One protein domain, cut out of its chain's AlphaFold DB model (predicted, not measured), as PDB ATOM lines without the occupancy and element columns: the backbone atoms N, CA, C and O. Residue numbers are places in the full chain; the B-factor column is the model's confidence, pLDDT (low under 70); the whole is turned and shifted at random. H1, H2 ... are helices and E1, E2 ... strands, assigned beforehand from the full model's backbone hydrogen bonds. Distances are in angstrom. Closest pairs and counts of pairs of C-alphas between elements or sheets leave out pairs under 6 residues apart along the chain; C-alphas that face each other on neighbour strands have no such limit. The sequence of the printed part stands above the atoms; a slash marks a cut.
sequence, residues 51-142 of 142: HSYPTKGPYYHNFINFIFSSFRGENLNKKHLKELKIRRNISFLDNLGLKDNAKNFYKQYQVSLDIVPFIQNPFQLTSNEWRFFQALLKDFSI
ATOM      1  N   HIS A  51     -17.183 -17.763   9.039       87.94
ATOM      2  CA  HIS A  51     -17.498 -18.130  10.414       87.94
ATOM      3  C   HIS A  51     -17.724 -19.637  10.493       87.94
ATOM      4  O   HIS A  51     -18.571 -20.176   9.782       87.94
ATOM      5  N   SER A  52     -16.999 -20.321  11.371       83.12
ATOM      6  CA  SER A  52     -17.078 -21.781  11.516       83.12
ATOM      7  C   SER A  52     -18.123 -22.278  12.522       83.12
ATOM      8  O   SER A  52     -18.375 -23.480  12.610       83.12
ATOM      9  N   TYR A  53     -18.711 -21.386  13.319       82.88
ATOM     10  CA  TYR A  53     -19.641 -21.775  14.378       82.88
ATOM     11  C   TYR A  53     -20.993 -22.249  13.820       82.88
ATOM     12  O   TYR A  53     -21.415 -21.775  12.765       82.88
ATOM     13  N   PRO A  54     -21.730 -23.124  14.530       77.75
ATOM     14  CA  PRO A  54     -22.849 -23.879  13.955       77.75
ATOM     15  C   PRO A  54     -23.939 -23.048  13.266       77.75
ATOM     16  O   PRO A  54     -24.492 -23.480  12.262       77.75
ATOM     17  N   THR A  55     -24.242 -21.848  13.769       80.50
ATOM     18  CA  THR A  55     -25.316 -21.006  13.218       80.50
ATOM     19  C   THR A  55     -24.939 -20.301  11.914       80.50
ATOM     20  O   THR A  55     -25.820 -20.063  11.092       80.50
ATOM     21  N   LYS A  56     -23.654 -19.979  11.689       79.31
ATOM     22  CA  LYS A  56     -23.179 -19.348  10.439       79.31
ATOM     23  C   LYS A  56     -22.308 -20.251   9.562       79.31
ATOM     24  O   LYS A  56     -22.109 -19.939   8.391       79.31
ATOM     25  N   GLY A  57     -21.871 -21.392  10.087       78.75
ATOM     26  CA  GLY A  57     -21.111 -22.420   9.380       78.75
ATOM     27  C   GLY A  57     -21.734 -22.862   8.051       78.75
ATOM     28  O   GLY A  57     -20.984 -23.001   7.084       78.75
ATOM     29  N   PRO A  58     -23.072 -23.011   7.929       85.00
ATOM     30  CA  PRO A  58     -23.700 -23.347   6.653       85.00
ATOM     31  C   PRO A  58     -23.417 -22.336   5.534       85.00
ATOM     32  O   PRO A  58     -23.165 -22.746   4.405       85.00
ATOM     33  N   TYR A  59     -23.381 -21.030   5.827       83.81
ATOM     34  CA  TYR A  59     -23.033 -20.016   4.820       83.81
ATOM     35  C   TYR A  59     -21.594 -20.177   4.350       83.81
ATOM     36  O   TYR A  59     -21.317 -20.097   3.154       83.81
ATOM     37  N   TYR A  60     -20.687 -20.458   5.287       86.81
ATOM     38  CA  TYR A  60     -19.288 -20.654   4.957       86.81
ATOM     39  C   TYR A  60     -19.077 -21.933   4.131       86.81
ATOM     40  O   TYR A  60     -18.366 -21.916   3.130       86.81
ATOM     41  N   HIS A  61     -19.775 -23.020   4.478       82.88
ATOM     42  CA  HIS A  61     -19.784 -24.258   3.698       82.88
ATOM     43  C   HIS A  61     -20.329 -24.047   2.281       82.88
ATOM     44  O   HIS A  61     -19.723 -24.503   1.316       82.88
ATOM     45  N   ASN A  62     -21.442 -23.325   2.140       84.75
ATOM     46  CA  ASN A  62     -22.032 -23.037   0.834       84.75
ATOM     47  C   ASN A  62     -21.098 -22.195  -0.037       84.75
ATOM     48  O   ASN A  62     -20.974 -22.462  -1.227       84.75
ATOM     49  N   PHE A  63     -20.407 -21.222   0.556       84.38
ATOM     50  CA  PHE A  63     -19.410 -20.406  -0.132       84.38
ATOM     51  C   PHE A  63     -18.224 -21.240  -0.633       84.38
ATOM     52  O   PHE A  63     -17.844 -21.156  -1.797       84.38
ATOM     53  N   ILE A  64     -17.685 -22.095   0.238       83.12
ATOM     54  CA  ILE A  64     -16.648 -23.083  -0.079       83.12
ATOM     55  C   ILE A  64     -17.116 -23.958  -1.248       83.12
ATOM     56  O   ILE A  64     -16.451 -24.020  -2.280       83.12
ATOM     57  N   ASN A  65     -18.303 -24.556  -1.150       81.38
ATOM     58  CA  ASN A  65     -18.868 -25.373  -2.222       81.38
ATOM     59  C   ASN A  65     -19.064 -24.580  -3.522       81.38
ATOM     60  O   ASN A  65     -18.812 -25.122  -4.591       81.38
ATOM     61  N   PHE A  66     -19.477 -23.312  -3.451       83.00
ATOM     62  CA  PHE A  66     -19.668 -22.449  -4.616       83.00
ATOM     63  C   PHE A  66     -18.349 -22.186  -5.347       83.00
ATOM     64  O   PHE A  66     -18.250 -22.481  -6.541       83.00
ATOM     65  N   ILE A  67     -17.319 -21.731  -4.621       81.12
ATOM     66  CA  ILE A  67     -15.951 -21.581  -5.135       81.12
ATOM     67  C   ILE A  67     -15.532 -22.865  -5.845       81.12
ATOM     68  O   ILE A  67     -15.088 -22.846  -6.992       81.12
ATOM     69  N   PHE A  68     -15.731 -24.005  -5.195       75.62
ATOM     70  CA  PHE A  68     -15.231 -25.271  -5.701       75.62
ATOM     71  C   PHE A  68     -16.051 -25.883  -6.834       75.62
ATOM     72  O   PHE A  68     -15.480 -26.535  -7.703       75.62
ATOM     73  N   SER A  69     -17.353 -25.607  -6.896       74.06
ATOM     74  CA  SER A  69     -18.229 -26.038  -7.993       74.06
ATOM     75  C   SER A  69     -17.833 -25.438  -9.346       74.06
ATOM     76  O   SER A  69     -18.149 -26.001 -10.393       74.06
ATOM     77  N   SER A  70     -17.106 -24.316  -9.336       70.56
ATOM     78  CA  SER A  70     -16.607 -23.678 -10.555       70.56
ATOM     79  C   SER A  70     -15.461 -24.434 -11.231       70.56
ATOM     80  O   SER A  70     -15.209 -24.227 -12.420       70.56
ATOM     81  N   PHE A  71     -14.826 -25.381 -10.532       67.12
ATOM     82  CA  PHE A  71     -13.907 -26.334 -11.143       67.12
ATOM     83  C   PHE A  71     -14.713 -27.510 -11.701       67.12
ATOM     84  O   PHE A  71     -15.067 -28.453 -10.996       67.12
ATOM     85  N   ARG A  72     -15.059 -27.420 -12.991       51.34
ATOM     86  CA  ARG A  72     -15.812 -28.456 -13.713       51.34
ATOM     87  C   ARG A  72     -15.131 -29.826 -13.599       51.34
ATOM     88  O   ARG A  72     -13.976 -29.958 -13.989       51.34
ATOM     89  N   GLY A  73     -15.899 -30.848 -13.218       51.06
ATOM     90  CA  GLY A  73     -15.685 -32.215 -13.708       51.06
ATOM     91  C   GLY A  73     -15.670 -33.341 -12.680       51.06
ATOM     92  O   GLY A  73     -15.876 -34.482 -13.074       51.06
ATOM     93  N   GLU A  74     -15.469 -33.079 -11.390       46.25
ATOM     94  CA  GLU A  74     -15.202 -34.176 -10.456       46.25
ATOM     95  C   GLU A  74     -15.994 -34.047  -9.163       46.25
ATOM     96  O   GLU A  74     -16.092 -32.975  -8.567       46.25
ATOM     97  N   ASN A  75     -16.536 -35.180  -8.710       52.47
ATOM     98  CA  ASN A  75     -17.002 -35.351  -7.342       52.47
ATOM     99  C   ASN A  75     -15.943 -34.770  -6.397       52.47
ATOM    100  O   ASN A  75     -14.827 -35.289  -6.324       52.47
ATOM    101  N   LEU A  76     -16.278 -33.669  -5.718       56.97
ATOM    102  CA  LEU A  76     -15.392 -32.981  -4.783       56.97
ATOM    103  C   LEU A  76     -14.984 -33.950  -3.674       56.97
ATOM    104  O   LEU A  76     -15.710 -34.160  -2.703       56.97
ATOM    105  N   ASN A  77     -13.820 -34.572  -3.826       62.94
ATOM    106  CA  ASN A  77     -13.214 -35.362  -2.773       62.94
ATOM    107  C   ASN A  77     -12.267 -34.465  -1.954       62.94
ATOM    108  O   ASN A  77     -11.806 -33.410  -2.395       62.94
ATOM    109  N   LYS A  78     -11.948 -34.902  -0.735       66.94
ATOM    110  CA  LYS A  78     -11.074 -34.169   0.197       66.94
ATOM    111  C   LYS A  78      -9.667 -33.893  -0.366       66.94
ATOM    112  O   LYS A  78      -8.998 -32.973   0.091       66.94
ATOM    113  N   LYS A  79      -9.209 -34.677  -1.351       68.19
ATOM    114  CA  LYS A  79      -7.893 -34.526  -1.986       68.19
ATOM    115  C   LYS A  79      -7.863 -33.315  -2.927       68.19
ATOM    116  O   LYS A  79      -6.907 -32.546  -2.869       68.19
ATOM    117  N   HIS A  80      -8.935 -33.078  -3.688       71.06
ATOM    118  CA  HIS A  80      -9.050 -31.919  -4.586       71.06
ATOM    119  C   HIS A  80      -9.016 -30.589  -3.825       71.06
ATOM    120  O   HIS A  80      -8.412 -29.629  -4.291       71.06
ATOM    121  N   LEU A  81      -9.581 -30.542  -2.615       71.31
ATOM    122  CA  LEU A  81      -9.577 -29.338  -1.774       71.31
ATOM    123  C   LEU A  81      -8.165 -28.917  -1.363       71.31
ATOM    124  O   LEU A  81      -7.809 -27.741  -1.442       71.31
ATOM    125  N   LYS A  82      -7.342 -29.885  -0.958       76.31
ATOM    126  CA  LYS A  82      -5.949 -29.631  -0.589       76.31
ATOM    127  C   LYS A  82      -5.123 -29.179  -1.793       76.31
ATOM    128  O   LYS A  82      -4.327 -28.252  -1.670       76.31
ATOM    129  N   GLU A  83      -5.321 -29.803  -2.953       76.00
ATOM    130  CA  GLU A  83      -4.621 -29.431  -4.188       76.00
ATOM    131  C   GLU A  83      -5.022 -28.038  -4.682       76.00
ATOM    132  O   GLU A  83      -4.153 -27.259  -5.069       76.00
ATOM    133  N   LEU A  84      -6.310 -27.688  -4.610       75.62
ATOM    134  CA  LEU A  84      -6.799 -26.354  -4.954       75.62
ATOM    135  C   LEU A  84      -6.240 -25.284  -4.019       75.62
ATOM    136  O   LEU A  84      -5.776 -24.258  -4.509       75.62
ATOM    137  N   LYS A  85      -6.207 -25.543  -2.702       79.56
ATOM    138  CA  LYS A  85      -5.587 -24.638  -1.721       79.56
ATOM    139  C   LYS A  85      -4.158 -24.268  -2.134       79.56
ATOM    140  O   LYS A  85      -3.807 -23.094  -2.136       79.56
ATOM    141  N   ILE A  86      -3.367 -25.277  -2.506       76.25
ATOM    142  CA  ILE A  86      -1.953 -25.125  -2.872       76.25
ATOM    143  C   ILE A  86      -1.806 -24.439  -4.234       76.25
ATOM    144  O   ILE A  86      -1.054 -23.486  -4.362       76.25
ATOM    145  N   ARG A  87      -2.529 -24.899  -5.263       79.25
ATOM    146  CA  ARG A  87      -2.390 -24.372  -6.634       79.25
ATOM    147  C   ARG A  87      -2.896 -22.944  -6.797       79.25
ATOM    148  O   ARG A  87      -2.517 -22.283  -7.756       79.25
ATOM    149  N   ARG A  88      -3.816 -22.513  -5.933       83.25
ATOM    150  CA  ARG A  88      -4.490 -21.215  -6.027       83.25
ATOM    151  C   ARG A  88      -4.202 -20.310  -4.836       83.25
ATOM    152  O   ARG A  88      -4.894 -19.314  -4.699       83.25
ATOM    153  N   ASN A  89      -3.226 -20.630  -3.984       88.12
ATOM    154  CA  ASN A  89      -2.827 -19.764  -2.867       88.12
ATOM    155  C   ASN A  89      -4.027 -19.305  -2.015       88.12
ATOM    156  O   ASN A  89      -4.216 -18.112  -1.771       88.12
ATOM    157  N   ILE A  90      -4.884 -20.253  -1.619       88.62
ATOM    158  CA  ILE A  90      -6.096 -19.950  -0.845       88.62
ATOM    159  C   ILE A  90      -5.829 -20.174   0.642       88.62
ATOM    160  O   ILE A  90      -5.488 -21.282   1.060       88.62
ATOM    161  N   SER A  91      -6.092 -19.159   1.455       90.75
ATOM    162  CA  SER A  91      -6.116 -19.270   2.912       90.75
ATOM    163  C   SER A  91      -7.539 -19.127   3.433       90.75
ATOM    164  O   SER A  91      -8.204 -18.115   3.204       90.75
ATOM    165  N   PHE A  92      -8.005 -20.156   4.144       91.00
ATOM    166  CA  PHE A  92      -9.293 -20.149   4.829       91.00
ATOM    167  C   PHE A  92      -9.115 -19.592   6.231       91.00
ATOM    168  O   PHE A  92      -8.329 -20.113   7.024       91.00
ATOM    169  N   LEU A  93      -9.883 -18.555   6.530       92.62
ATOM    170  CA  LEU A  93      -9.823 -17.804   7.769       92.62
ATOM    171  C   LEU A  93     -11.155 -17.897   8.511       92.62
ATOM    172  O   LEU A  93     -12.229 -17.911   7.902       92.62
ATOM    173  N   ASP A  94     -11.084 -17.948   9.835       92.31
ATOM    174  CA  ASP A  94     -12.244 -17.955  10.717       92.31
ATOM    175  C   ASP A  94     -12.288 -16.692  11.568       92.31
ATOM    176  O   ASP A  94     -11.384 -16.417  12.361       92.31
ATOM    177  N   ASN A  95     -13.364 -15.931  11.408       87.81
ATOM    178  CA  ASN A  95     -13.593 -14.706  12.143       87.81
ATOM    179  C   ASN A  95     -14.137 -15.029  13.540       87.81
ATOM    180  O   ASN A  95     -15.301 -15.426  13.685       87.81
ATOM    181  N   LEU A  96     -13.287 -14.826  14.554       79.06
ATOM    182  CA  LEU A  96     -13.566 -15.109  15.969       79.06
ATOM    183  C   LEU A  96     -13.879 -16.592  16.232       79.06
ATOM    184  O   LEU A  96     -14.739 -16.946  17.038       79.06
ATOM    185  N   GLY A  97     -13.163 -17.459  15.519       80.94
ATOM    186  CA  GLY A  97     -13.261 -18.906  15.623       80.94
ATOM    187  C   GLY A  97     -12.799 -19.496  16.951       80.94
ATOM    188  O   GLY A  97     -11.912 -18.971  17.622       80.94
ATOM    189  N   LEU A  98     -13.337 -20.667  17.292       85.06
ATOM    190  CA  LEU A  98     -12.806 -21.512  18.363       85.06
ATOM    191  C   LEU A  98     -11.913 -22.608  17.775       85.06
ATOM    192  O   LEU A  98     -12.198 -23.156  16.710       85.06
ATOM    193  N   LYS A  99     -10.864 -22.999  18.512       86.50
ATOM    194  CA  LYS A  99      -9.925 -24.058  18.088       86.50
ATOM    195  C   LYS A  99     -10.623 -25.370  17.726       86.50
ATOM    196  O   LYS A  99     -10.182 -26.063  16.813       86.50
ATOM    197  N   ASP A 100     -11.709 -25.715  18.411       88.94
ATOM    198  CA  ASP A 100     -12.450 -26.945  18.119       88.94
ATOM    199  C   ASP A 100     -13.207 -26.880  16.791       88.94
ATOM    200  O   ASP A 100     -13.293 -27.888  16.087       88.94
ATOM    201  N   ASN A 101     -13.654 -25.694  16.374       87.31
ATOM    202  CA  ASN A 101     -14.263 -25.531  15.063       87.31
ATOM    203  C   ASN A 101     -13.224 -25.683  13.947       87.31
ATOM    204  O   ASN A 101     -13.499 -26.354  12.956       87.31
ATOM    205  N   ALA A 102     -12.008 -25.157  14.132       88.50
ATOM    206  CA  ALA A 102     -10.908 -25.365  13.187       88.50
ATOM    207  C   ALA A 102     -10.541 -26.855  13.047       88.50
ATOM    208  O   ALA A 102     -10.329 -27.345  11.935       88.50
ATOM    209  N   LYS A 103     -10.555 -27.625  14.147       89.88
ATOM    210  CA  LYS A 103     -10.378 -29.090  14.093       89.88
ATOM    211  C   LYS A 103     -11.492 -29.771  13.296       89.88
ATOM    212  O   LYS A 103     -11.213 -30.673  12.507       89.88
ATOM    213  N   ASN A 104     -12.747 -29.374  13.505       88.12
ATOM    214  CA  ASN A 104     -13.888 -29.938  12.778       88.12
ATOM    215  C   ASN A 104     -13.827 -29.596  11.286       88.12
ATOM    216  O   ASN A 104     -14.018 -30.479  10.450       88.12
ATOM    217  N   PHE A 105     -13.453 -28.358  10.958       87.38
ATOM    218  CA  PHE A 105     -13.205 -27.918   9.591       87.38
ATOM    219  C   PHE A 105     -12.125 -28.774   8.922       87.38
ATOM    220  O   PHE A 105     -12.347 -29.319   7.842       87.38
ATOM    221  N   TYR A 106     -10.995 -29.001   9.597       88.00
ATOM    222  CA  TYR A 106      -9.944 -29.873   9.077       88.00
ATOM    223  C   TYR A 106     -10.437 -31.310   8.843       88.00
ATOM    224  O   TYR A 106     -10.171 -31.899   7.798       88.00
ATOM    225  N   LYS A 107     -11.217 -31.893   9.763       87.81
ATOM    226  CA  LYS A 107     -11.798 -33.238   9.564       87.81
ATOM    227  C   LYS A 107     -12.697 -33.298   8.323       87.81
ATOM    228  O   LYS A 107     -12.646 -34.284   7.572       87.81
ATOM    229  N   GLN A 108     -13.489 -32.250   8.103       83.25
ATOM    230  CA  GLN A 108     -14.429 -32.150   6.991       83.25
ATOM    231  C   GLN A 108     -13.714 -31.940   5.648       83.25
ATOM    232  O   GLN A 108     -13.943 -32.721   4.728       83.25
ATOM    233  N   TYR A 109     -12.814 -30.959   5.550       81.56
ATOM    234  CA  TYR A 109     -12.233 -30.513   4.275       81.56
ATOM    235  C   TYR A 109     -10.776 -30.933   4.045       81.56
ATOM    236  O   TYR A 109     -10.288 -30.806   2.930       81.56
ATOM    237  N   GLN A 110     -10.078 -31.440   5.068       85.31
ATOM    238  CA  GLN A 110      -8.632 -31.750   5.041       85.31
ATOM    239  C   GLN A 110      -7.753 -30.540   4.694       85.31
ATOM    240  O   GLN A 110      -6.659 -30.674   4.143       85.31
ATOM    241  N   VAL A 111      -8.238 -29.349   5.044       85.44
ATOM    242  CA  VAL A 111      -7.583 -28.058   4.837       85.44
ATOM    243  C   VAL A 111      -7.523 -27.321   6.175       85.44
ATOM    244  O   VAL A 111      -8.430 -27.454   6.998       85.44
ATOM    245  N   SER A 112      -6.426 -26.598   6.419       88.50
ATOM    246  CA  SER A 112      -6.264 -25.769   7.615       88.50
ATOM    247  C   SER A 112      -7.254 -24.605   7.610       88.50
ATOM    248  O   SER A 112      -7.551 -24.046   6.555       88.50
ATOM    249  N   LEU A 113      -7.744 -24.254   8.795       91.12
ATOM    250  CA  LEU A 113      -8.546 -23.061   9.032       91.12
ATOM    251  C   LEU A 113      -7.821 -22.213  10.071       91.12
ATOM    252  O   LEU A 113      -7.708 -22.632  11.227       91.12
ATOM    253  N   ASP A 114      -7.324 -21.055   9.656       92.00
ATOM    254  CA  ASP A 114      -6.586 -20.159  10.537       92.00
ATOM    255  C   ASP A 114      -7.557 -19.228  11.262       92.00
ATOM    256  O   ASP A 114      -8.428 -18.594  10.665       92.00
ATOM    257  N   ILE A 115      -7.438 -19.170  12.585       91.38
ATOM    258  CA  ILE A 115      -8.322 -18.354  13.417       91.38
ATOM    259  C   ILE A 115      -7.749 -16.948  13.465       91.38
ATOM    260  O   ILE A 115      -6.650 -16.747  13.989       91.38
ATOM    261  N   VAL A 116      -8.506 -15.983  12.950       90.94
ATOM    262  CA  VAL A 116      -8.114 -14.577  13.007       90.94
ATOM    263  C   VAL A 116      -8.172 -14.127  14.469       90.94
ATOM    264  O   VAL A 116      -9.222 -14.287  15.107       90.94
ATOM    265  N   PRO A 117      -7.070 -13.600  15.035       88.31
ATOM    266  CA  PRO A 117      -7.087 -13.088  16.395       88.31
ATOM    267  C   PRO A 117      -8.046 -11.900  16.491       88.31
ATOM    268  O   PRO A 117      -8.210 -11.134  15.543       88.31
ATOM    269  N   PHE A 118      -8.673 -11.728  17.654       86.19
ATOM    270  CA  PHE A 118      -9.412 -10.502  17.923       86.19
ATOM    271  C   PHE A 118      -8.435  -9.325  17.945       86.19
ATOM    272  O   PHE A 118      -7.517  -9.308  18.764       86.19
ATOM    273  N   ILE A 119      -8.659  -8.362  17.052       87.44
ATOM    274  CA  ILE A 119      -7.868  -7.140  16.960       87.44
ATOM    275  C   ILE A 119      -8.645  -6.030  17.653       87.44
ATOM    276  O   ILE A 119      -9.666  -5.565  17.145       87.44
ATOM    277  N   GLN A 120      -8.175  -5.615  18.829       85.44
ATOM    278  CA  GLN A 120      -8.850  -4.574  19.607       85.44
ATOM    279  C   GLN A 120      -8.743  -3.206  18.923       85.44
ATOM    280  O   GLN A 120      -9.703  -2.439  18.924       85.44
ATOM    281  N   ASN A 121      -7.578  -2.909  18.341       86.50
ATOM    282  CA  ASN A 121      -7.336  -1.688  17.586       86.50
ATOM    283  C   ASN A 121      -6.599  -2.018  16.275       86.50
ATOM    284  O   ASN A 121      -5.407  -2.317  16.310       86.50
ATOM    285  N   PRO A 122      -7.261  -1.921  15.108       81.25
ATOM    286  CA  PRO A 122      -6.643  -2.255  13.825       81.25
ATOM    287  C   PRO A 122      -5.514  -1.300  13.417       81.25
ATOM    288  O   PRO A 122      -4.715  -1.643  12.551       81.25
ATOM    289  N   PHE A 123      -5.410  -0.130  14.051       84.31
ATOM    290  CA  PHE A 123      -4.338   0.834  13.802       84.31
ATOM    291  C   PHE A 123      -3.126   0.638  14.722       84.31
ATOM    292  O   PHE A 123      -2.120   1.328  14.563       84.31
ATOM    293  N   GLN A 124      -3.207  -0.271  15.699       86.44
ATOM    294  CA  GLN A 124      -2.149  -0.524  16.677       86.44
ATOM    295  C   GLN A 124      -1.998  -2.023  16.917       86.44
ATOM    296  O   GLN A 124      -2.489  -2.566  17.906       86.44
ATOM    297  N   LEU A 125      -1.290  -2.684  16.002       86.44
ATOM    298  CA  LEU A 125      -0.994  -4.105  16.122       86.44
ATOM    299  C   LEU A 125       0.054  -4.359  17.213       86.44
ATOM    300  O   LEU A 125       1.114  -3.738  17.272       86.44
ATOM    301  N   THR A 126      -0.238  -5.336  18.051       88.12
ATOM    302  CA  THR A 126       0.653  -5.966  19.016       88.12
ATOM    303  C   THR A 126       1.503  -7.050  18.350       88.12
ATOM    304  O   THR A 126       1.216  -7.547  17.256       88.12
ATOM    305  N   SER A 127       2.531  -7.513  19.062       87.31
ATOM    306  CA  SER A 127       3.406  -8.600  18.604       87.31
ATOM    307  C   SER A 127       2.660  -9.899  18.275       87.31
ATOM    308  O   SER A 127       3.130 -10.685  17.455       87.31
ATOM    309  N   ASN A 128       1.513 -10.154  18.913       84.88
ATOM    310  CA  ASN A 128       0.726 -11.362  18.663       84.88
ATOM    311  C   ASN A 128       0.004 -11.297  17.315       84.88
ATOM    312  O   ASN A 128       0.058 -12.261  16.552       84.88
ATOM    313  N   GLU A 129      -0.625 -10.164  17.003       88.69
ATOM    314  CA  GLU A 129      -1.291  -9.958  15.713       88.69
ATOM    315  C   GLU A 129      -0.255  -9.945  14.585       88.69
ATOM    316  O   GLU A 129      -0.459 -10.570  13.547       88.69
ATOM    317  N   TRP A 130       0.917  -9.350  14.826       87.56
ATOM    318  CA  TRP A 130       2.016  -9.379  13.864       87.56
ATOM    319  C   TRP A 130       2.482 -10.804  13.531       87.56
ATOM    320  O   TRP A 130       2.604 -11.164  12.360       87.56
ATOM    321  N   ARG A 131       2.681 -11.654  14.548       89.38
ATOM    322  CA  ARG A 131       3.053 -13.066  14.350       89.38
ATOM    323  C   ARG A 131       2.010 -13.836  13.548       89.38
ATOM    324  O   ARG A 131       2.385 -14.687  12.748       89.38
ATOM    325  N   PHE A 132       0.726 -13.547  13.761       90.25
ATOM    326  CA  PHE A 132      -0.345 -14.141  12.967       90.25
ATOM    327  C   PHE A 132      -0.188 -13.788  11.483       90.25
ATOM    328  O   PHE A 132      -0.152 -14.696  10.658       90.25
ATOM    329  N   PHE A 133      -0.012 -12.508  11.142       88.25
ATOM    330  CA  PHE A 133       0.163 -12.098   9.744       88.25
ATOM    331  C   PHE A 133       1.441 -12.665   9.118       88.25
ATOM    332  O   PHE A 133       1.407 -13.137   7.987       88.25
ATOM    333  N   GLN A 134       2.552 -12.703   9.857       89.31
ATOM    334  CA  GLN A 134       3.785 -13.341   9.380       89.31
ATOM    335  C   GLN A 134       3.588 -14.832   9.081       89.31
ATOM    336  O   GLN A 134       4.089 -15.329   8.077       89.31
ATOM    337  N   ALA A 135       2.860 -15.549   9.942       88.94
ATOM    338  CA  ALA A 135       2.544 -16.954   9.718       88.94
ATOM    339  C   ALA A 135       1.610 -17.138   8.515       88.94
ATOM    340  O   ALA A 135       1.863 -18.007   7.687       88.94
ATOM    341  N   LEU A 136       0.584 -16.290   8.397       88.44
ATOM    342  CA  LEU A 136      -0.377 -16.311   7.296       88.44
ATOM    343  C   LEU A 136       0.296 -16.077   5.940       88.44
ATOM    344  O   LEU A 136      -0.084 -16.700   4.953       88.44
ATOM    345  N   LEU A 137       1.289 -15.188   5.894       86.12
ATOM    346  CA  LEU A 137       1.971 -14.818   4.658       86.12
ATOM    347  C   LEU A 137       3.124 -15.751   4.281       86.12
ATOM    348  O   LEU A 137       3.578 -15.716   3.143       86.12
ATOM    349  N   LYS A 138       3.585 -16.605   5.201       83.06
ATOM    350  CA  LYS A 138       4.742 -17.487   4.990       83.06
ATOM    351  C   LYS A 138       4.573 -18.443   3.805       83.06
ATOM    352  O   LYS A 138       5.562 -18.826   3.185       83.06
ATOM    353  N   ASP A 139       3.337 -18.840   3.525       70.94
ATOM    354  CA  ASP A 139       3.017 -19.790   2.460       70.94
ATOM    355  C   ASP A 139       2.997 -19.134   1.067       70.94
ATOM    356  O   ASP A 139       2.942 -19.842   0.061       70.94
ATOM    357  N   PHE A 140       3.081 -17.802   0.987       75.75
ATOM    358  CA  PHE A 140       3.146 -17.073  -0.274       75.75
ATOM    359  C   PHE A 140       4.588 -16.648  -0.546       75.75
ATOM    360  O   PHE A 140       5.219 -15.962   0.255       75.75
ATOM    361  N   SER A 141       5.129 -17.074  -1.688       59.91
ATOM    362  CA  SER A 141       6.392 -16.538  -2.201       59.91
ATOM    363  C   SER A 141       6.114 -15.163  -2.801       59.91
ATOM    364  O   SER A 141       5.787 -15.065  -3.981       59.91
ATOM    365  N   ILE A 142       6.149 -14.146  -1.943       56.34
ATOM    366  CA  ILE A 142       6.066 -12.730  -2.307       56.34
ATOM    367  C   ILE A 142       7.484 -12.184  -2.470       56.34
ATOM    368  O   ILE A 142       8.307 -12.440  -1.557       56.34
TER     369      ILE A 142
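What this domain is: This is residues 51 to 142 of the 142 residues of an uncharacterized protein of Lachnospiraceae bacterium C7 (UniProt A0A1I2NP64). A small parallel pair of strands, E1 and E2, forms the middle, with H3 packed on both strands and H4, apart from H3, packed mainly on E2; H2 touches H3 about perpendicular to it, H1 is near H3, and residues 120 to 127 stick out. The printed part has 92 residues, with H1 H2 E1 H3 E2 H4 along it, mostly helix, spanning 46 by 35 by 20 A. It is only just compact, close to loose, with radius of gyration of the C-alphas 14.5 A.

How they stand to each other: H1, residues 57 to 69, is near H3, residues 99 to 109, with 5 pairs of C-alphas within 10 A. H2, residues 78 to 87, touches H3, closest at C-alphas 78 and 109, 5.6 A, about perpendicular at 79 degrees. E1, residues 90 to 95, and E2, residues 114 to 116, are parallel, 46 degrees; N 94 and O 114 are 2.9 A apart, within hydrogen-bond range. E1, H3, E2 form a strand-helix-strand unit, parallel strands joined through a helix, with right-handed crossover. The closest C-alphas of E2 and H4, residues 127 to 137, are 116 and 132, 7.8 A. H1, H3 and H4 have every O i to N i+4 pair within hydrogen-bond range, H2 5 of 6.

Where its parts are: H1 starts at C-alpha 57 (-21.111, -22.420, 9.380) and measures 18.0 A from first to last C-alpha; E1 measures 15.9 A. H4 ends at C-alpha 137 (1.971, -14.818, 4.658).

The domain as a whole: The C-alphas farthest apart, Gly 73 and Gln 124, are 45.9 A apart. The printed part has no cut and no long link. The model's pLDDT is under 70 at residues 71 to 79 and 141 to 142.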